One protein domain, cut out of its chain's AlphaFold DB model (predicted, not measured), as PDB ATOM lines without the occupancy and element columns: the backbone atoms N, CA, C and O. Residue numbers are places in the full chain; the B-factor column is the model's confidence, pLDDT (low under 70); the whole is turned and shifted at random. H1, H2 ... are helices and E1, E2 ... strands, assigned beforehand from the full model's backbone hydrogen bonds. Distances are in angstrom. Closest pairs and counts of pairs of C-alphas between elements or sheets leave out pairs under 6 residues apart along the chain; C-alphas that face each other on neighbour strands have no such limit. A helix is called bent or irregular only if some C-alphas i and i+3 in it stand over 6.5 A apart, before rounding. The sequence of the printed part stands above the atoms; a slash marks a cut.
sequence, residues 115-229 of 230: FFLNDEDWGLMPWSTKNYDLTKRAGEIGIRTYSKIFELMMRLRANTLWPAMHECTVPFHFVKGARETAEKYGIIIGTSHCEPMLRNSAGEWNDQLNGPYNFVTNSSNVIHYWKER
ATOM      1  N   PHE A 115     150.940  -1.600 -61.690       97.31
ATOM      2  CA  PHE A 115     149.731  -1.715 -62.493       97.31
ATOM      3  C   PHE A 115     149.978  -2.543 -63.752       97.31
ATOM      4  O   PHE A 115     151.116  -2.799 -64.145       97.31
ATOM      5  N   PHE A 116     148.875  -2.954 -64.366       98.50
ATOM      6  CA  PHE A 116     148.835  -3.628 -65.651       98.50
ATOM      7  C   PHE A 116     148.261  -2.660 -66.684       98.50
ATOM      8  O   PHE A 116     147.207  -2.065 -66.453       98.50
ATOM      9  N   LEU A 117     148.982  -2.460 -67.785       98.06
ATOM     10  CA  LEU A 117     148.468  -1.740 -68.944       98.06
ATOM     11  C   LEU A 117     147.626  -2.724 -69.757       98.06
ATOM     12  O   LEU A 117     148.184  -3.631 -70.358       98.06
ATOM     13  N   ASN A 118     146.309  -2.553 -69.737       97.12
ATOM     14  CA  ASN A 118     145.352  -3.422 -70.420       97.12
ATOM     15  C   ASN A 118     144.294  -2.575 -71.130       97.12
ATOM     16  O   ASN A 118     144.111  -1.406 -70.769       97.12
ATOM     17  N   ASP A 119     143.593  -3.173 -72.096       96.62
ATOM     18  CA  ASP A 119     142.576  -2.501 -72.916       96.62
ATOM     19  C   ASP A 119     143.137  -1.233 -73.588       96.62
ATOM     20  O   ASP A 119     142.495  -0.182 -73.687       96.62
ATOM     21  N   GLU A 120     144.399  -1.308 -74.015       96.44
ATOM     22  CA  GLU A 120     145.156  -0.176 -74.533       96.44
ATOM     23  C   GLU A 120     144.714   0.276 -75.931       96.44
ATOM     24  O   GLU A 120     145.121   1.361 -76.366       96.44
ATOM     25  N   ASP A 121     143.889  -0.526 -76.610       93.81
ATOM     26  CA  ASP A 121     143.517  -0.426 -78.022       93.81
ATOM     27  C   ASP A 121     143.035   0.970 -78.423       93.81
ATOM     28  O   ASP A 121     143.360   1.470 -79.502       93.81
ATOM     29  N   TRP A 122     142.225   1.603 -77.569       92.75
ATOM     30  CA  TRP A 122     141.554   2.873 -77.884       92.75
ATOM     31  C   TRP A 122     142.175   4.075 -77.173       92.75
ATOM     32  O   TRP A 122     141.891   5.219 -77.530       92.75
ATOM     33  N   GLY A 123     143.030   3.827 -76.180       94.94
ATOM     34  CA  GLY A 123     143.621   4.853 -75.331       94.94
ATOM     35  C   GLY A 123     145.127   4.939 -75.513       94.94
ATOM     36  O   GLY A 123     145.630   5.675 -76.365       94.94
ATOM     37  N   LEU A 124     145.856   4.203 -74.673       95.94
ATOM     38  CA  LEU A 124     147.301   4.351 -74.530       95.94
ATOM     39  C   LEU A 124     148.067   4.043 -75.822       95.94
ATOM     40  O   LEU A 124     148.946   4.824 -76.188       95.94
ATOM     41  N   MET A 125     147.744   2.950 -76.520       95.62
ATOM     42  CA  MET A 125     148.451   2.556 -77.743       95.62
ATOM     43  C   MET A 125     148.314   3.608 -78.861       95.62
ATOM     44  O   MET A 125     149.344   4.106 -79.339       95.62
ATOM     45  N   PRO A 126     147.098   4.041 -79.265       94.62
ATOM     46  CA  PRO A 126     146.963   5.060 -80.301       94.62
ATOM     47  C   PRO A 126     147.466   6.427 -79.834       94.62
ATOM     48  O   PRO A 126     148.001   7.178 -80.650       94.62
ATOM     49  N   TRP A 127     147.337   6.773 -78.548       95.69
ATOM     50  CA  TRP A 127     147.903   8.019 -78.033       95.69
ATOM     51  C   TRP A 127     149.430   8.022 -78.148       95.69
ATOM     52  O   TRP A 127     149.993   8.985 -78.672       95.69
ATOM     53  N   SER A 128     150.082   6.936 -77.723       95.44
ATOM     54  CA  SER A 128     151.536   6.775 -77.777       95.44
ATOM     55  C   SER A 128     152.021   6.922 -79.214       95.44
ATOM     56  O   SER A 128     152.756   7.862 -79.512       95.44
ATOM     57  N   THR A 129     151.514   6.080 -80.115       92.56
ATOM     58  CA  THR A 129     151.958   6.008 -81.515       92.56
ATOM     59  C   THR A 129     151.700   7.289 -82.316       92.56
ATOM     60  O   THR A 129     152.464   7.612 -83.225       92.56
ATOM     61  N   LYS A 130     150.641   8.046 -81.994       91.19
ATOM     62  CA  LYS A 130     150.244   9.247 -82.756       91.19
ATOM     63  C   LYS A 130     150.731  10.567 -82.166       91.19
ATOM     64  O   LYS A 130     150.806  11.542 -82.906       91.19
ATOM     65  N   ASN A 131     151.031  10.628 -80.867       92.06
ATOM     66  CA  ASN A 131     151.312  11.902 -80.191       92.06
ATOM     67  C   ASN A 131     152.696  11.964 -79.551       92.06
ATOM     68  O   ASN A 131     153.320  13.024 -79.580       92.06
ATOM     69  N   TYR A 132     153.180  10.868 -78.958       94.12
ATOM     70  CA  TYR A 132     154.384  10.921 -78.123       94.12
ATOM     71  C   TYR A 132     155.547  10.102 -78.672       94.12
ATOM     72  O   TYR A 132     156.669  10.598 -78.741       94.12
ATOM     73  N   ASP A 133     155.296   8.891 -79.151       89.88
ATOM     74  CA  ASP A 133     156.239   8.034 -79.862       89.88
ATOM     75  C   ASP A 133     155.782   7.838 -81.298       89.88
ATOM     76  O   ASP A 133     155.100   6.874 -81.613       89.88
ATOM     77  N   LEU A 134     156.204   8.746 -82.184       84.00
ATOM     78  CA  LEU A 134     155.956   8.677 -83.629       84.00
ATOM     79  C   LEU A 134     156.784   7.557 -84.290       84.00
ATOM     80  O   LEU A 134     157.628   7.800 -85.156       84.00
ATOM     81  N   THR A 135     156.603   6.329 -83.817       80.38
ATOM     82  CA  THR A 135     157.216   5.125 -84.366       80.38
ATOM     83  C   THR A 135     156.578   4.766 -85.703       80.38
ATOM     84  O   THR A 135     155.411   5.044 -85.972       80.38
ATOM     85  N   LYS A 136     157.379   4.149 -86.576       82.00
ATOM     86  CA  LYS A 136     156.923   3.664 -87.885       82.00
ATOM     87  C   LYS A 136     156.280   2.278 -87.802       82.00
ATOM     88  O   LYS A 136     155.703   1.829 -88.789       82.00
ATOM     89  N   ARG A 137     156.399   1.590 -86.661       88.81
ATOM     90  CA  ARG A 137     155.815   0.266 -86.442       88.81
ATOM     91  C   ARG A 137     154.437   0.426 -85.804       88.81
ATOM     92  O   ARG A 137     154.322   0.924 -84.689       88.81
ATOM     93  N   ALA A 138     153.392   0.016 -86.517       87.69
ATOM     94  CA  ALA A 138     152.031   0.037 -85.983       87.69
ATOM     95  C   ALA A 138     151.946  -0.769 -84.674       87.69
ATOM     96  O   ALA A 138     152.577  -1.820 -84.562       87.69
ATOM     97  N   GLY A 139     151.197  -0.258 -83.692       92.50
ATOM     98  CA  GLY A 139     151.018  -0.912 -82.391       92.50
ATOM     99  C   GLY A 139     152.198  -0.786 -81.423       92.50
ATOM    100  O   GLY A 139     152.130  -1.288 -80.306       92.50
ATOM    101  N   GLU A 140     153.306  -0.149 -81.806       95.25
ATOM    102  CA  GLU A 140     154.480  -0.050 -80.937       95.25
ATOM    103  C   GLU A 140     154.334   1.092 -79.920       95.25
ATOM    104  O   GLU A 140     154.484   2.268 -80.245       95.25
ATOM    105  N   ILE A 141     154.091   0.752 -78.651       96.44
ATOM    106  CA  ILE A 141     154.268   1.706 -77.551       96.44
ATOM    107  C   ILE A 141     155.771   1.915 -77.359       96.44
ATOM    108  O   ILE A 141     156.496   1.011 -76.941       96.44
ATOM    109  N   GLY A 142     156.253   3.103 -77.716       94.50
ATOM    110  CA  GLY A 142     157.683   3.382 -77.792       94.50
ATOM    111  C   GLY A 142     158.367   3.622 -76.442       94.50
ATOM    112  O   GLY A 142     157.750   3.790 -75.385       94.50
ATOM    113  N   ILE A 143     159.702   3.676 -76.485       95.19
ATOM    114  CA  ILE A 143     160.541   3.849 -75.290       95.19
ATOM    115  C   ILE A 143     160.342   5.194 -74.585       95.19
ATOM    116  O   ILE A 143     160.590   5.273 -73.380       95.19
ATOM    117  N   ARG A 144     159.900   6.262 -75.273       96.25
ATOM    118  CA  ARG A 144     159.652   7.547 -74.595       96.25
ATOM    119  C   ARG A 144     158.419   7.427 -73.712       96.25
ATOM    120  O   ARG A 144     158.463   7.832 -72.552       96.25
ATOM    121  N   THR A 145     157.365   6.799 -74.221       97.31
ATOM    122  CA  THR A 145     156.126   6.498 -73.504       97.31
ATOM    123  C   THR A 145     156.421   5.617 -72.304       97.31
ATOM    124  O   THR A 145     156.089   6.004 -71.185       97.31
ATOM    125  N   TYR A 146     157.144   4.508 -72.490       97.81
ATOM    126  CA  TYR A 146     157.565   3.669 -71.364       97.81
ATOM    127  C   TYR A 146     158.415   4.436 -70.348       97.81
ATOM    128  O   TYR A 146     158.169   4.320 -69.152       97.81
ATOM    129  N   SER A 147     159.332   5.304 -70.783       97.94
ATOM    130  CA  SER A 147     160.109   6.150 -69.863       97.94
ATOM    131  C   SER A 147     159.216   7.062 -69.012       97.94
ATOM    132  O   SER A 147     159.495   7.261 -67.831       97.94
ATOM    133  N   LYS A 148     158.122   7.596 -69.575       98.19
ATOM    134  CA  LYS A 148     157.145   8.402 -68.824       98.19
ATOM    135  C   LYS A 148     156.278   7.578 -67.885       98.19
ATOM    136  O   LYS A 148     155.964   8.053 -66.792       98.19
ATOM    137  N   ILE A 149     155.934   6.354 -68.268       98.50
ATOM    138  CA  ILE A 149     155.241   5.400 -67.396       98.50
ATOM    139  C   ILE A 149     156.147   5.040 -66.212       98.50
ATOM    140  O   ILE A 149     155.733   5.174 -65.064       98.50
ATOM    141  N   PHE A 150     157.410   4.688 -66.460       98.75
ATOM    142  CA  PHE A 150     158.376   4.356 -65.412       98.75
ATOM    143  C   PHE A 150     158.698   5.548 -64.502       98.75
ATOM    144  O   PHE A 150     158.798   5.379 -63.289       98.75
ATOM    145  N   GLU A 151     158.798   6.767 -65.045       98.50
ATOM    146  CA  GLU A 151     158.942   7.980 -64.230       98.50
ATOM    147  C   GLU A 151     157.756   8.141 -63.261       98.50
ATOM    148  O   GLU A 151     157.961   8.386 -62.069       98.50
ATOM    149  N   LEU A 152     156.522   7.969 -63.751       98.75
ATOM    150  CA  LEU A 152     155.320   8.025 -62.917       98.75
ATOM    151  C   LEU A 152     155.336   6.936 -61.845       98.75
ATOM    152  O   LEU A 152     155.106   7.236 -60.674       98.75
ATOM    153  N   MET A 153     155.650   5.696 -62.221       98.75
ATOM    154  CA  MET A 153     155.764   4.577 -61.286       98.75
ATOM    155  C   MET A 153     156.741   4.898 -60.160       98.75
ATOM    156  O   MET A 153     156.381   4.789 -58.991       98.75
ATOM    157  N   MET A 154     157.935   5.391 -60.491       98.44
ATOM    158  CA  MET A 154     158.933   5.769 -59.495       98.44
ATOM    159  C   MET A 154     158.416   6.865 -58.555       98.44
ATOM    160  O   MET A 154     158.575   6.763 -57.338       98.44
ATOM    161  N   ARG A 155     157.733   7.889 -59.089       98.50
ATOM    162  CA  ARG A 155     157.124   8.973 -58.289       98.50
ATOM    163  C   ARG A 155     155.994   8.482 -57.379       98.50
ATOM    164  O   ARG A 155     155.815   9.028 -56.293       98.50
ATOM    165  N   LEU A 156     155.262   7.452 -57.800       98.44
ATOM    166  CA  LEU A 156     154.235   6.766 -57.010       98.44
ATOM    167  C   LEU A 156     154.807   5.671 -56.093       98.44
ATOM    168  O   LEU A 156     154.060   5.068 -55.327       98.44
ATOM    169  N   ARG A 157     156.125   5.433 -56.138       98.19
ATOM    170  CA  ARG A 157     156.828   4.343 -55.442       98.19
ATOM    171  C   ARG A 157     156.355   2.941 -55.839       98.19
ATOM    172  O   ARG A 157     156.379   2.018 -55.026       98.19
ATOM    173  N   ALA A 158     155.931   2.782 -57.084       98.62
ATOM    174  CA  ALA A 158     155.733   1.495 -57.736       98.62
ATOM    175  C   ALA A 158     157.061   0.977 -58.314       98.62
ATOM    176  O   ALA A 158     157.978   1.756 -58.593       98.62
ATOM    177  N   ASN A 159     157.160  -0.339 -58.477       98.69
ATOM    178  CA  ASN A 159     158.349  -1.038 -58.964       98.69
ATOM    179  C   ASN A 159     158.041  -2.172 -59.950       98.69
ATOM    180  O   ASN A 159     158.991  -2.695 -60.516       98.69
ATOM    181  N   THR A 160     156.775  -2.523 -60.198       98.62
ATOM    182  CA  THR A 160     156.419  -3.665 -61.058       98.62
ATOM    183  C   THR A 160     155.395  -3.266 -62.115       98.62
ATOM    184  O   THR A 160     154.383  -2.650 -61.788       98.62
ATOM    185  N   LEU A 161     155.645  -3.597 -63.383       98.69
ATOM    186  CA  LEU A 161     154.743  -3.322 -64.507       98.69
ATOM    187  C   LEU A 161     154.401  -4.621 -65.235       98.69
ATOM    188  O   LEU A 161     155.301  -5.400 -65.550       98.69
ATOM    189  N   TRP A 162     153.126  -4.801 -65.574       98.56
ATOM    190  CA  TRP A 162     152.730  -5.683 -66.673       98.56
ATOM    191  C   TRP A 162     152.463  -4.806 -67.905       98.56
ATOM    192  O   TRP A 162     151.635  -3.889 -67.821       98.56
ATOM    193  N   PRO A 163     153.225  -4.977 -68.997       98.06
ATOM    194  CA  PRO A 163     153.096  -4.133 -70.174       98.06
ATOM    195  C   PRO A 163     151.833  -4.469 -70.974       98.06
ATOM    196  O   PRO A 163     151.238  -5.526 -70.794       98.06
ATOM    197  N   ALA A 164     151.470  -3.558 -71.877       97.38
ATOM    198  CA  ALA A 164     150.389  -3.744 -72.840       97.38
ATOM    199  C   ALA A 164     150.642  -4.980 -73.712       97.38
ATOM    200  O   ALA A 164     151.787  -5.228 -74.119       97.38
ATOM    201  N   MET A 165     149.589  -5.758 -73.957       96.62
ATOM    202  CA  MET A 165     149.735  -7.120 -74.463       96.62
ATOM    203  C   MET A 165     148.680  -7.569 -75.477       96.62
ATOM    204  O   MET A 165     148.870  -8.633 -76.069       96.62
ATOM    205  N   HIS A 166     147.624  -6.790 -75.729       96.12
ATOM    206  CA  HIS A 166     146.624  -7.160 -76.730       96.12
ATOM    207  C   HIS A 166     147.255  -7.250 -78.127       96.12
ATOM    208  O   HIS A 166     148.297  -6.653 -78.406       96.12
ATOM    209  N   GLU A 167     146.610  -7.971 -79.045       94.12
ATOM    210  CA  GLU A 167     147.115  -8.241 -80.398       94.12
ATOM    211  C   GLU A 167     147.325  -6.964 -81.228       94.12
ATOM    212  O   GLU A 167     148.060  -6.969 -82.219       94.12
ATOM    213  N   CYS A 168     146.710  -5.845 -80.824       92.62
ATOM    214  CA  CYS A 168     146.936  -4.534 -81.427       92.62
ATOM    215  C   CYS A 168     148.314  -3.937 -81.103       92.62
ATOM    216  O   CYS A 168     148.730  -2.970 -81.749       92.62
ATOM    217  N   THR A 169     148.997  -4.470 -80.091       95.56
ATOM    218  CA  THR A 169     150.210  -3.911 -79.504       95.56
ATOM    219  C   THR A 169     151.408  -4.793 -79.808       95.56
ATOM    220  O   THR A 169     151.379  -6.016 -79.691       95.56
ATOM    221  N   VAL A 170     152.522  -4.163 -80.171       96.50
ATOM    222  CA  VAL A 170     153.795  -4.872 -80.308       96.50
ATOM    223  C   VAL A 170     154.238  -5.364 -78.927       96.50
ATOM    224  O   VAL A 170     154.397  -4.528 -78.032       96.50
ATOM    225  N   PRO A 171     154.518  -6.672 -78.749       96.56
ATOM    226  CA  PRO A 171     154.967  -7.211 -77.471       96.56
ATOM    227  C   PRO A 171     156.151  -6.434 -76.898       96.56
ATOM    228  O   PRO A 171     157.109  -6.134 -77.615       96.56
ATOM    229  N   PHE A 172     156.118  -6.157 -75.593       96.81
ATOM    230  CA  PHE A 172     157.133  -5.356 -74.899       96.81
ATOM    231  C   PHE A 172     158.571  -5.776 -75.224       96.81
ATOM    232  O   PHE A 172     159.426  -4.942 -75.513       96.81
ATOM    233  N   HIS A 173     158.834  -7.084 -75.240       94.62
ATOM    234  CA  HIS A 173     160.166  -7.631 -75.487       94.62
ATOM    235  C   HIS A 173     160.623  -7.543 -76.952       94.62
ATOM    236  O   HIS A 173     161.797  -7.767 -77.236       94.62
ATOM    237  N   PHE A 174     159.732  -7.182 -77.879       95.50
ATOM    238  CA  PHE A 174     160.068  -6.858 -79.269       95.50
ATOM    239  C   PHE A 174     160.306  -5.360 -79.493       95.50
ATOM    240  O   PHE A 174     160.724  -4.976 -80.590       95.50
ATOM    241  N   VAL A 175     160.054  -4.512 -78.490       95.62
ATOM    242  CA  VAL A 175     160.354  -3.080 -78.545       95.62
ATOM    243  C   VAL A 175     161.822  -2.867 -78.181       95.62
ATOM    244  O   VAL A 175     162.260  -3.109 -77.054       95.62
ATOM    245  N   LYS A 176     162.611  -2.395 -79.149       94.44
ATOM    246  CA  LYS A 176     164.053  -2.183 -78.971       94.44
ATOM    247  C   LYS A 176     164.325  -1.196 -77.831       94.44
ATOM    248  O   LYS A 176     163.853  -0.063 -77.871       94.44
ATOM    249  N   GLY A 177     165.146  -1.594 -76.860       95.88
ATOM    250  CA  GLY A 177     165.535  -0.742 -75.734       95.88
ATOM    251  C   GLY A 177     164.545  -0.737 -74.564       95.88
ATOM    252  O   GLY A 177     164.809  -0.077 -73.558       95.88
ATOM    253  N   ALA A 178     163.393  -1.410 -74.672       96.06
ATOM    254  CA  ALA A 178     162.362  -1.365 -73.636       96.06
ATOM    255  C   ALA A 178     162.814  -2.044 -72.335       96.06
ATOM    256  O   ALA A 178     162.633  -1.480 -71.254       96.06
ATOM    257  N   ARG A 179     163.480  -3.203 -72.435       95.38
ATOM    258  CA  ARG A 179     164.029  -3.928 -71.280       95.38
ATOM    259  C   ARG A 179     165.110  -3.113 -70.570       95.38
ATOM    260  O   ARG A 179     165.044  -2.935 -69.361       95.38
ATOM    261  N   GLU A 180     166.064  -2.582 -71.321       97.81
ATOM    262  CA  GLU A 180     167.169  -1.772 -70.805       97.81
ATOM    263  C   GLU A 180     166.645  -0.494 -70.144       97.81
ATOM    264  O   GLU A 180     167.168  -0.034 -69.130       97.81
ATOM    265  N   THR A 181     165.567   0.071 -70.697       97.88
ATOM    266  CA  THR A 181     164.882   1.212 -70.093       97.88
ATOM    267  C   THR A 181     164.215   0.810 -68.777       97.88
ATOM    268  O   THR A 181     164.392   1.514 -67.790       97.88
ATOM    269  N   ALA A 182     163.508  -0.322 -68.708       98.12
ATOM    270  CA  ALA A 182     162.923  -0.797 -67.452       98.12
ATOM    271  C   ALA A 182     163.999  -1.020 -66.375       98.12
ATOM    272  O   ALA A 182     163.874  -0.494 -65.268       98.12
ATOM    273  N   GLU A 183     165.100  -1.690 -66.725       97.38
ATOM    274  CA  GLU A 183     166.249  -1.917 -65.839       97.38
ATOM    275  C   GLU A 183     166.866  -0.596 -65.353       97.38
ATOM    276  O   GLU A 183     167.114  -0.437 -64.157       97.38
ATOM    277  N   LYS A 184     167.028   0.398 -66.238       97.38
ATOM    278  CA  LYS A 184     167.535   1.736 -65.884       97.38
ATOM    279  C   LYS A 184     166.679   2.440 -64.828       97.38
ATOM    280  O   LYS A 184     167.218   3.153 -63.986       97.38
ATOM    281  N   TYR A 185     165.358   2.276 -64.885       98.00
ATOM    282  CA  TYR A 185     164.438   2.825 -63.883       98.00
ATOM    283  C   TYR A 185     164.248   1.891 -62.676       98.00
ATOM    284  O   TYR A 185     163.583   2.267 -61.715       98.00
ATOM    285  N   GLY A 186     164.829   0.689 -62.702       97.75
ATOM    286  CA  GLY A 186     164.650  -0.332 -61.676       97.75
ATOM    287  C   GLY A 186     163.274  -1.002 -61.697       97.75
ATOM    288  O   GLY A 186     162.900  -1.603 -60.692       97.75
ATOM    289  N   ILE A 187     162.519  -0.909 -62.793       98.56
ATOM    290  CA  ILE A 187     161.177  -1.486 -62.912       98.56
ATOM    291  C   ILE A 187     161.265  -2.971 -63.269       98.56
ATOM    292  O   ILE A 187     161.886  -3.364 -64.255       98.56
ATOM    293  N   ILE A 188     160.606  -3.789 -62.459       98.19
ATOM    294  CA  ILE A 188     160.434  -5.222 -62.648       98.19
ATOM    295  C   ILE A 188     159.325  -5.426 -63.681       98.19
ATOM    296  O   ILE A 188     158.189  -4.994 -63.487       98.19
ATOM    297  N   ILE A 189     159.655  -6.086 -64.786       98.00
ATOM    298  CA  ILE A 189     158.676  -6.446 -65.812       98.00
ATOM    299  C   ILE A 189     158.123  -7.827 -65.485       98.00
ATOM    300  O   ILE A 189     158.865  -8.808 -65.443       98.00
ATOM    301  N   GLY A 190     156.821  -7.878 -65.231       97.00
ATOM    302  CA  GLY A 190     156.054  -9.115 -65.169       97.00
ATOM    303  C   GLY A 190     155.152  -9.251 -66.391       97.00
ATOM    304  O   GLY A 190     155.202  -8.441 -67.316       97.00
ATOM    305  N   THR A 191     154.298 -10.263 -66.360       96.44
ATOM    306  CA  THR A 191     153.302 -10.524 -67.395       96.44
ATOM    307  C   THR A 191     151.970 -10.902 -66.765       96.44
ATOM    308  O   THR A 191     151.918 -11.283 -65.590       96.44
ATOM    309  N   SER A 192     150.886 -10.778 -67.529       96.94
ATOM    310  CA  SER A 192     149.576 -11.217 -67.073       96.94
ATOM    311  C   SER A 192     149.531 -12.740 -66.889       96.94
ATOM    312  O   SER A 192     150.411 -13.495 -67.308       96.94
ATOM    313  N   HIS A 193     148.483 -13.216 -66.222       96.44
ATOM    314  CA  HIS A 193     148.359 -14.613 -65.802       96.44
ATOM    315  C   HIS A 193     148.360 -15.636 -66.957       96.44
ATOM    316  O   HIS A 193     148.668 -16.805 -66.723       96.44
ATOM    317  N   CYS A 194     148.022 -15.226 -68.183       93.75
ATOM    318  CA  CYS A 194     147.996 -16.083 -69.372       93.75
ATOM    319  C   CYS A 194     149.271 -15.985 -70.233       93.75
ATOM    320  O   CYS A 194     149.338 -16.573 -71.312       93.75
ATOM    321  N   GLU A 195     150.304 -15.301 -69.742       96.19
ATOM    322  CA  GLU A 195     151.563 -15.037 -70.441       96.19
ATOM    323  C   GLU A 195     152.752 -15.673 -69.691       96.19
ATOM    324  O   GLU A 195     153.597 -14.975 -69.113       96.19
ATOM    325  N   PRO A 196     152.820 -17.017 -69.623       94.88
ATOM    326  CA  PRO A 196     153.844 -17.711 -68.854       94.88
ATOM    327  C   PRO A 196     155.247 -17.411 -69.390       94.88
ATOM    328  O   PRO A 196     155.441 -17.162 -70.578       94.88
ATOM    329  N   MET A 197     156.253 -17.486 -68.516       94.75
ATOM    330  CA  MET A 197     157.668 -17.370 -68.901       94.75
ATOM    331  C   MET A 197     158.024 -16.035 -69.581       94.75
ATOM    332  O   MET A 197     158.900 -15.990 -70.441       94.75
ATOM    333  N   LEU A 198     157.347 -14.947 -69.192       93.25
ATOM    334  CA  LEU A 198     157.478 -13.602 -69.770       93.25
ATOM    335  C   LEU A 198     157.113 -13.515 -71.266       93.25
ATOM    336  O   LEU A 198     157.557 -12.601 -71.962       93.25
ATOM    337  N   ARG A 199     156.328 -14.466 -71.777       94.94
ATOM    338  CA  ARG A 199     155.921 -14.532 -73.183       94.94
ATOM    339  C   ARG A 199     154.502 -14.016 -73.367       94.94
ATOM    340  O   ARG A 199     153.551 -14.683 -72.952       94.94
ATOM    341  N   ASN A 200     154.361 -12.914 -74.100       95.38
ATOM    342  CA  ASN A 200     153.060 -12.500 -74.606       95.38
ATOM    343  C   ASN A 200     152.667 -13.396 -75.784       95.38
ATOM    344  O   ASN A 200     152.986 -13.101 -76.931       95.38
ATOM    345  N   SER A 201     151.975 -14.500 -75.521       94.62
ATOM    346  CA  SER A 201     151.646 -15.459 -76.582       94.62
ATOM    347  C   SER A 201     150.584 -14.951 -77.560       94.62
ATOM    348  O   SER A 201     150.522 -15.477 -78.663       94.62
ATOM    349  N   ALA A 202     149.818 -13.908 -77.220       92.69
ATOM    350  CA  ALA A 202     148.878 -13.288 -78.154       92.69
ATOM    351  C   ALA A 202     149.605 -12.584 -79.317       92.69
ATOM    352  O   ALA A 202     149.139 -12.621 -80.452       92.69
ATOM    353  N   GLY A 203     150.781 -11.992 -79.056       93.06
ATOM    354  CA  GLY A 203     151.578 -11.295 -80.075       93.06
ATOM    355  C   GLY A 203     152.908 -11.959 -80.467       93.06
ATOM    356  O   GLY A 203     153.471 -11.624 -81.510       93.06
ATOM    357  N   GLU A 204     153.456 -12.863 -79.651       95.69
ATOM    358  CA  GLU A 204     154.755 -13.515 -79.893       95.69
ATOM    359  C   GLU A 204     154.635 -14.935 -80.471       95.69
ATOM    360  O   GLU A 204     155.598 -15.422 -81.069       95.69
ATOM    361  N   TRP A 205     153.498 -15.622 -80.301       96.31
ATOM    362  CA  TRP A 205     153.318 -16.966 -80.850       96.31
ATOM    363  C   TRP A 205     152.992 -16.911 -82.347       96.31
ATOM    364  O   TRP A 205     152.189 -16.098 -82.797       96.31
ATOM    365  N   ASN A 206     153.599 -17.805 -83.132       94.88
ATOM    366  CA  ASN A 206     153.353 -17.910 -84.567       94.88
ATOM    367  C   ASN A 206     152.791 -19.292 -84.917       94.88
ATOM    368  O   ASN A 206     153.544 -20.261 -85.042       94.88
ATOM    369  N   ASP A 207     151.477 -19.366 -85.133       94.94
ATOM    370  CA  ASP A 207     150.783 -20.614 -85.469       94.94
ATOM    371  C   ASP A 207     151.247 -21.236 -86.797       94.94
ATOM    372  O   ASP A 207     151.218 -22.457 -86.945       94.94
ATOM    373  N   GLN A 208     151.705 -20.433 -87.764       95.00
ATOM    374  CA  GLN A 208     152.169 -20.951 -89.058       95.00
ATOM    375  C   GLN A 208     153.503 -21.690 -88.940       95.00
ATOM    376  O   GLN A 208     153.750 -22.636 -89.686       95.00
ATOM    377  N   LEU A 209     154.360 -21.255 -88.016       94.38
ATOM    378  CA  LEU A 209     155.665 -21.872 -87.775       94.38
ATOM    379  C   LEU A 209     155.579 -23.005 -86.751       94.38
ATOM    380  O   LEU A 209     156.212 -24.043 -86.925       94.38
ATOM    381  N   ASN A 210     154.789 -22.809 -85.695       95.81
ATOM    382  CA  ASN A 210     154.816 -23.668 -84.515       95.81
ATOM    383  C   ASN A 210     153.600 -24.597 -84.408       95.81
ATOM    384  O   ASN A 210     153.585 -25.470 -83.538       95.81
ATOM    385  N   GLY A 211     152.586 -24.431 -85.263       97.00
ATOM    386  CA  GLY A 211     151.274 -25.050 -85.091       97.00
ATOM    387  C   GLY A 211     150.470 -24.404 -83.951       97.00
ATOM    388  O   GLY A 211     150.921 -23.425 -83.359       97.00
ATOM    389  N   PRO A 212     149.292 -24.956 -83.606       96.88
ATOM    390  CA  PRO A 212     148.421 -24.373 -82.588       96.88
ATOM    391  C   PRO A 212     149.103 -24.256 -81.222       96.88
ATOM    392  O   PRO A 212     149.762 -25.206 -80.776       96.88
ATOM    393  N   TYR A 213     148.879 -23.148 -80.511       96.12
ATOM    394  CA  TYR A 213     149.276 -23.006 -79.106       96.12
ATOM    395  C   TYR A 213     148.430 -23.917 -78.197       96.12
ATOM    396  O   TYR A 213     147.444 -23.505 -77.588       96.12
ATOM    397  N   ASN A 214     148.784 -25.204 -78.143       97.06
ATOM    398  CA  ASN A 214     148.044 -26.233 -77.419       97.06
ATOM    399  C   ASN A 214     149.005 -27.219 -76.751       97.06
ATOM    400  O   ASN A 214     149.675 -28.007 -77.415       97.06
ATOM    401  N   PHE A 215     149.044 -27.225 -75.420       97.19
ATOM    402  CA  PHE A 215     149.970 -28.088 -74.693       97.19
ATOM    403  C   PHE A 215     149.632 -29.587 -74.800       97.19
ATOM    404  O   PHE A 215     150.529 -30.416 -74.715       97.19
ATOM    405  N   VAL A 216     148.369 -29.966 -75.019       98.12
ATOM    406  CA  VAL A 216     147.959 -31.379 -75.115       98.12
ATOM    407  C   VAL A 216     148.456 -32.005 -76.415       98.12
ATOM    408  O   VAL A 216     148.985 -33.113 -76.409       98.12
ATOM    409  N   THR A 217     148.305 -31.293 -77.532       98.12
ATOM    410  CA  THR A 217     148.614 -31.824 -78.869       98.12
ATOM    411  C   THR A 217     149.934 -31.315 -79.443       98.12
ATOM    412  O   THR A 217     150.386 -31.837 -80.455       98.12
ATOM    413  N   ASN A 218     150.548 -30.299 -78.832       98.00
ATOM    414  CA  ASN A 218     151.725 -29.599 -79.354       98.00
ATOM    415  C   ASN A 218     152.721 -29.187 -78.243       98.00
ATOM    416  O   ASN A 218     153.383 -28.150 -78.320       98.00
ATOM    417  N   SER A 219     152.835 -29.991 -77.178       97.94
ATOM    418  CA  SER A 219     153.690 -29.693 -76.012       97.94
ATOM    419  C   SER A 219     155.148 -29.401 -76.372       97.94
ATOM    420  O   SER A 219     155.741 -28.496 -75.791       97.94
ATOM    421  N   SER A 220     155.739 -30.128 -77.325       98.06
ATOM    422  CA  SER A 220     157.150 -29.953 -77.693       98.06
ATOM    423  C   SER A 220     157.455 -28.538 -78.188       98.06
ATOM    424  O   SER A 220     158.420 -27.935 -77.717       98.06
ATOM    425  N   ASN A 221     156.609 -27.978 -79.059       98.00
ATOM    426  CA  ASN A 221     156.800 -26.623 -79.582       98.00
ATOM    427  C   ASN A 221     156.496 -25.563 -78.520       98.00
ATOM    428  O   ASN A 221     157.241 -24.593 -78.400       98.00
ATOM    429  N   VAL A 222     155.464 -25.770 -77.691       97.31
ATOM    430  CA  VAL A 222     155.149 -24.860 -76.574       97.31
ATOM    431  C   VAL A 222     156.309 -24.790 -75.572       97.31
ATOM    432  O   VAL A 222     156.738 -23.701 -75.189       97.31
ATOM    433  N   ILE A 223     156.880 -25.937 -75.191       96.62
ATOM    434  CA  ILE A 223     158.041 -25.998 -74.289       96.62
ATOM    435  C   ILE A 223     159.263 -25.335 -74.929       96.62
ATOM    436  O   ILE A 223     159.992 -24.622 -74.239       96.62
ATOM    437  N   HIS A 224     159.514 -25.578 -76.218       96.44
ATOM    438  CA  HIS A 224     160.629 -24.961 -76.933       96.44
ATOM    439  C   HIS A 224     160.516 -23.430 -76.922       96.44
ATOM    440  O   HIS A 224     161.433 -22.753 -76.462       96.44
ATOM    441  N   TYR A 225     159.354 -22.902 -77.297       95.81
ATOM    442  CA  TYR A 225     159.045 -21.473 -77.290       95.81
ATOM    443  C   TYR A 225     159.237 -20.801 -75.920       95.81
ATOM    444  O   TYR A 225     159.808 -19.707 -75.826       95.81
ATOM    445  N   TRP A 226     158.797 -21.453 -74.840       95.44
ATOM    446  CA  TRP A 226     159.022 -20.965 -73.477       95.44
ATOM    447  C   TRP A 226     160.504 -20.965 -73.097       95.44
ATOM    448  O   TRP A 226     160.975 -20.008 -72.485       95.44
ATOM    449  N   LYS A 227     161.251 -22.010 -73.474       94.81
ATOM    450  CA  LYS A 227     162.687 -22.120 -73.183       94.81
ATOM    451  C   LYS A 227     163.515 -21.052 -73.878       94.81
ATOM    452  O   LYS A 227     164.454 -20.570 -73.272       94.81
ATOM    453  N   GLU A 228     163.161 -20.652 -75.093       93.50
ATOM    454  CA  GLU A 228     163.890 -19.607 -75.825       93.50
ATOM    455  C   GLU A 228     163.892 -18.234 -75.132       93.50
ATOM    456  O   GLU A 228     164.664 -17.359 -75.524       93.50
ATOM    457  N   ARG A 229     163.025 -18.005 -74.134       91.19
ATOM    458  CA  ARG A 229     163.044 -16.761 -73.356       91.19
ATOM    459  C   ARG A 229     163.992 -16.795 -72.155       91.19
ATOM    460  O   ARG A 229     164.438 -15.725 -71.735       91.19
TER     461      ARG A 229
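Overview. This is residues 115 to 229 of the 230 residues of an uncharacterized protein of Bacteroides ovatus (UniProt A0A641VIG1). Two unequal lobes follow each other along the longest axis: in the larger, H2 and H3 lie side by side, with H1 near where H2 begins and E1 between two short paired stretches; the smaller holds H5 and H6, and H4 sits between the lobes. The printed part has 115 residues with six named helices and one named strand, in the order H1 H2 E1 H3 H4 H5 H6; it is mostly helix, with under half of the residues in named elements. It is compact by its radius of gyration of the C-alphas, 14.9 A, yet elongated, spanning 46 by 28 by 22 A.

Along the chain. Find C-alpha 124 at (147.301, 4.351, -74.530), where H1, residues 124 to 132, begins. H2, residues 143 to 155, runs 18.1 A; then come E1, 160 to 162, H3, 178 to 185, 10.8 A, H4, 201 to 204, and H5, 207 to 210. H6, residues 215 to 227, runs 14.1 A to C-alpha 227 at (162.687, -22.120, -73.183); it is irregular, with C-alphas 217 and 220 8.8 A apart.

Arrangement. H1 only just touches H2, with 3 pairs of C-alphas within 8 A and with residues 144 to 145 of H2 alone; the closest C-alphas, of Ser 128 and Thr 145, are 6.3 A apart. H2 touches H3 at a shallow tilt of 29 degrees, the same way; their closest C-alphas, of Ile 143 and Ala 178, are 5.8 A apart. E1 pairs with no named strand, but residues 115 to 116 and 188 to 189 pair with it, parallel. H5 and H6 are close but not clearly touching: C-alphas 210 and 221, the closest, are 6.1 A apart. Every O i to N i+4 pair is within hydrogen-bond range in H1, H2 and H3, and 7 of 9 in H6; H4 and H5 are too short for one.

Size, cuts and confidence. The farthest C-alphas, of Arg 155 and Thr 217, are 46.5 A apart. The printed part has no cut; the links E1 to H3 and H3 to H4 are long. No printed residue is under 70 in pLDDT.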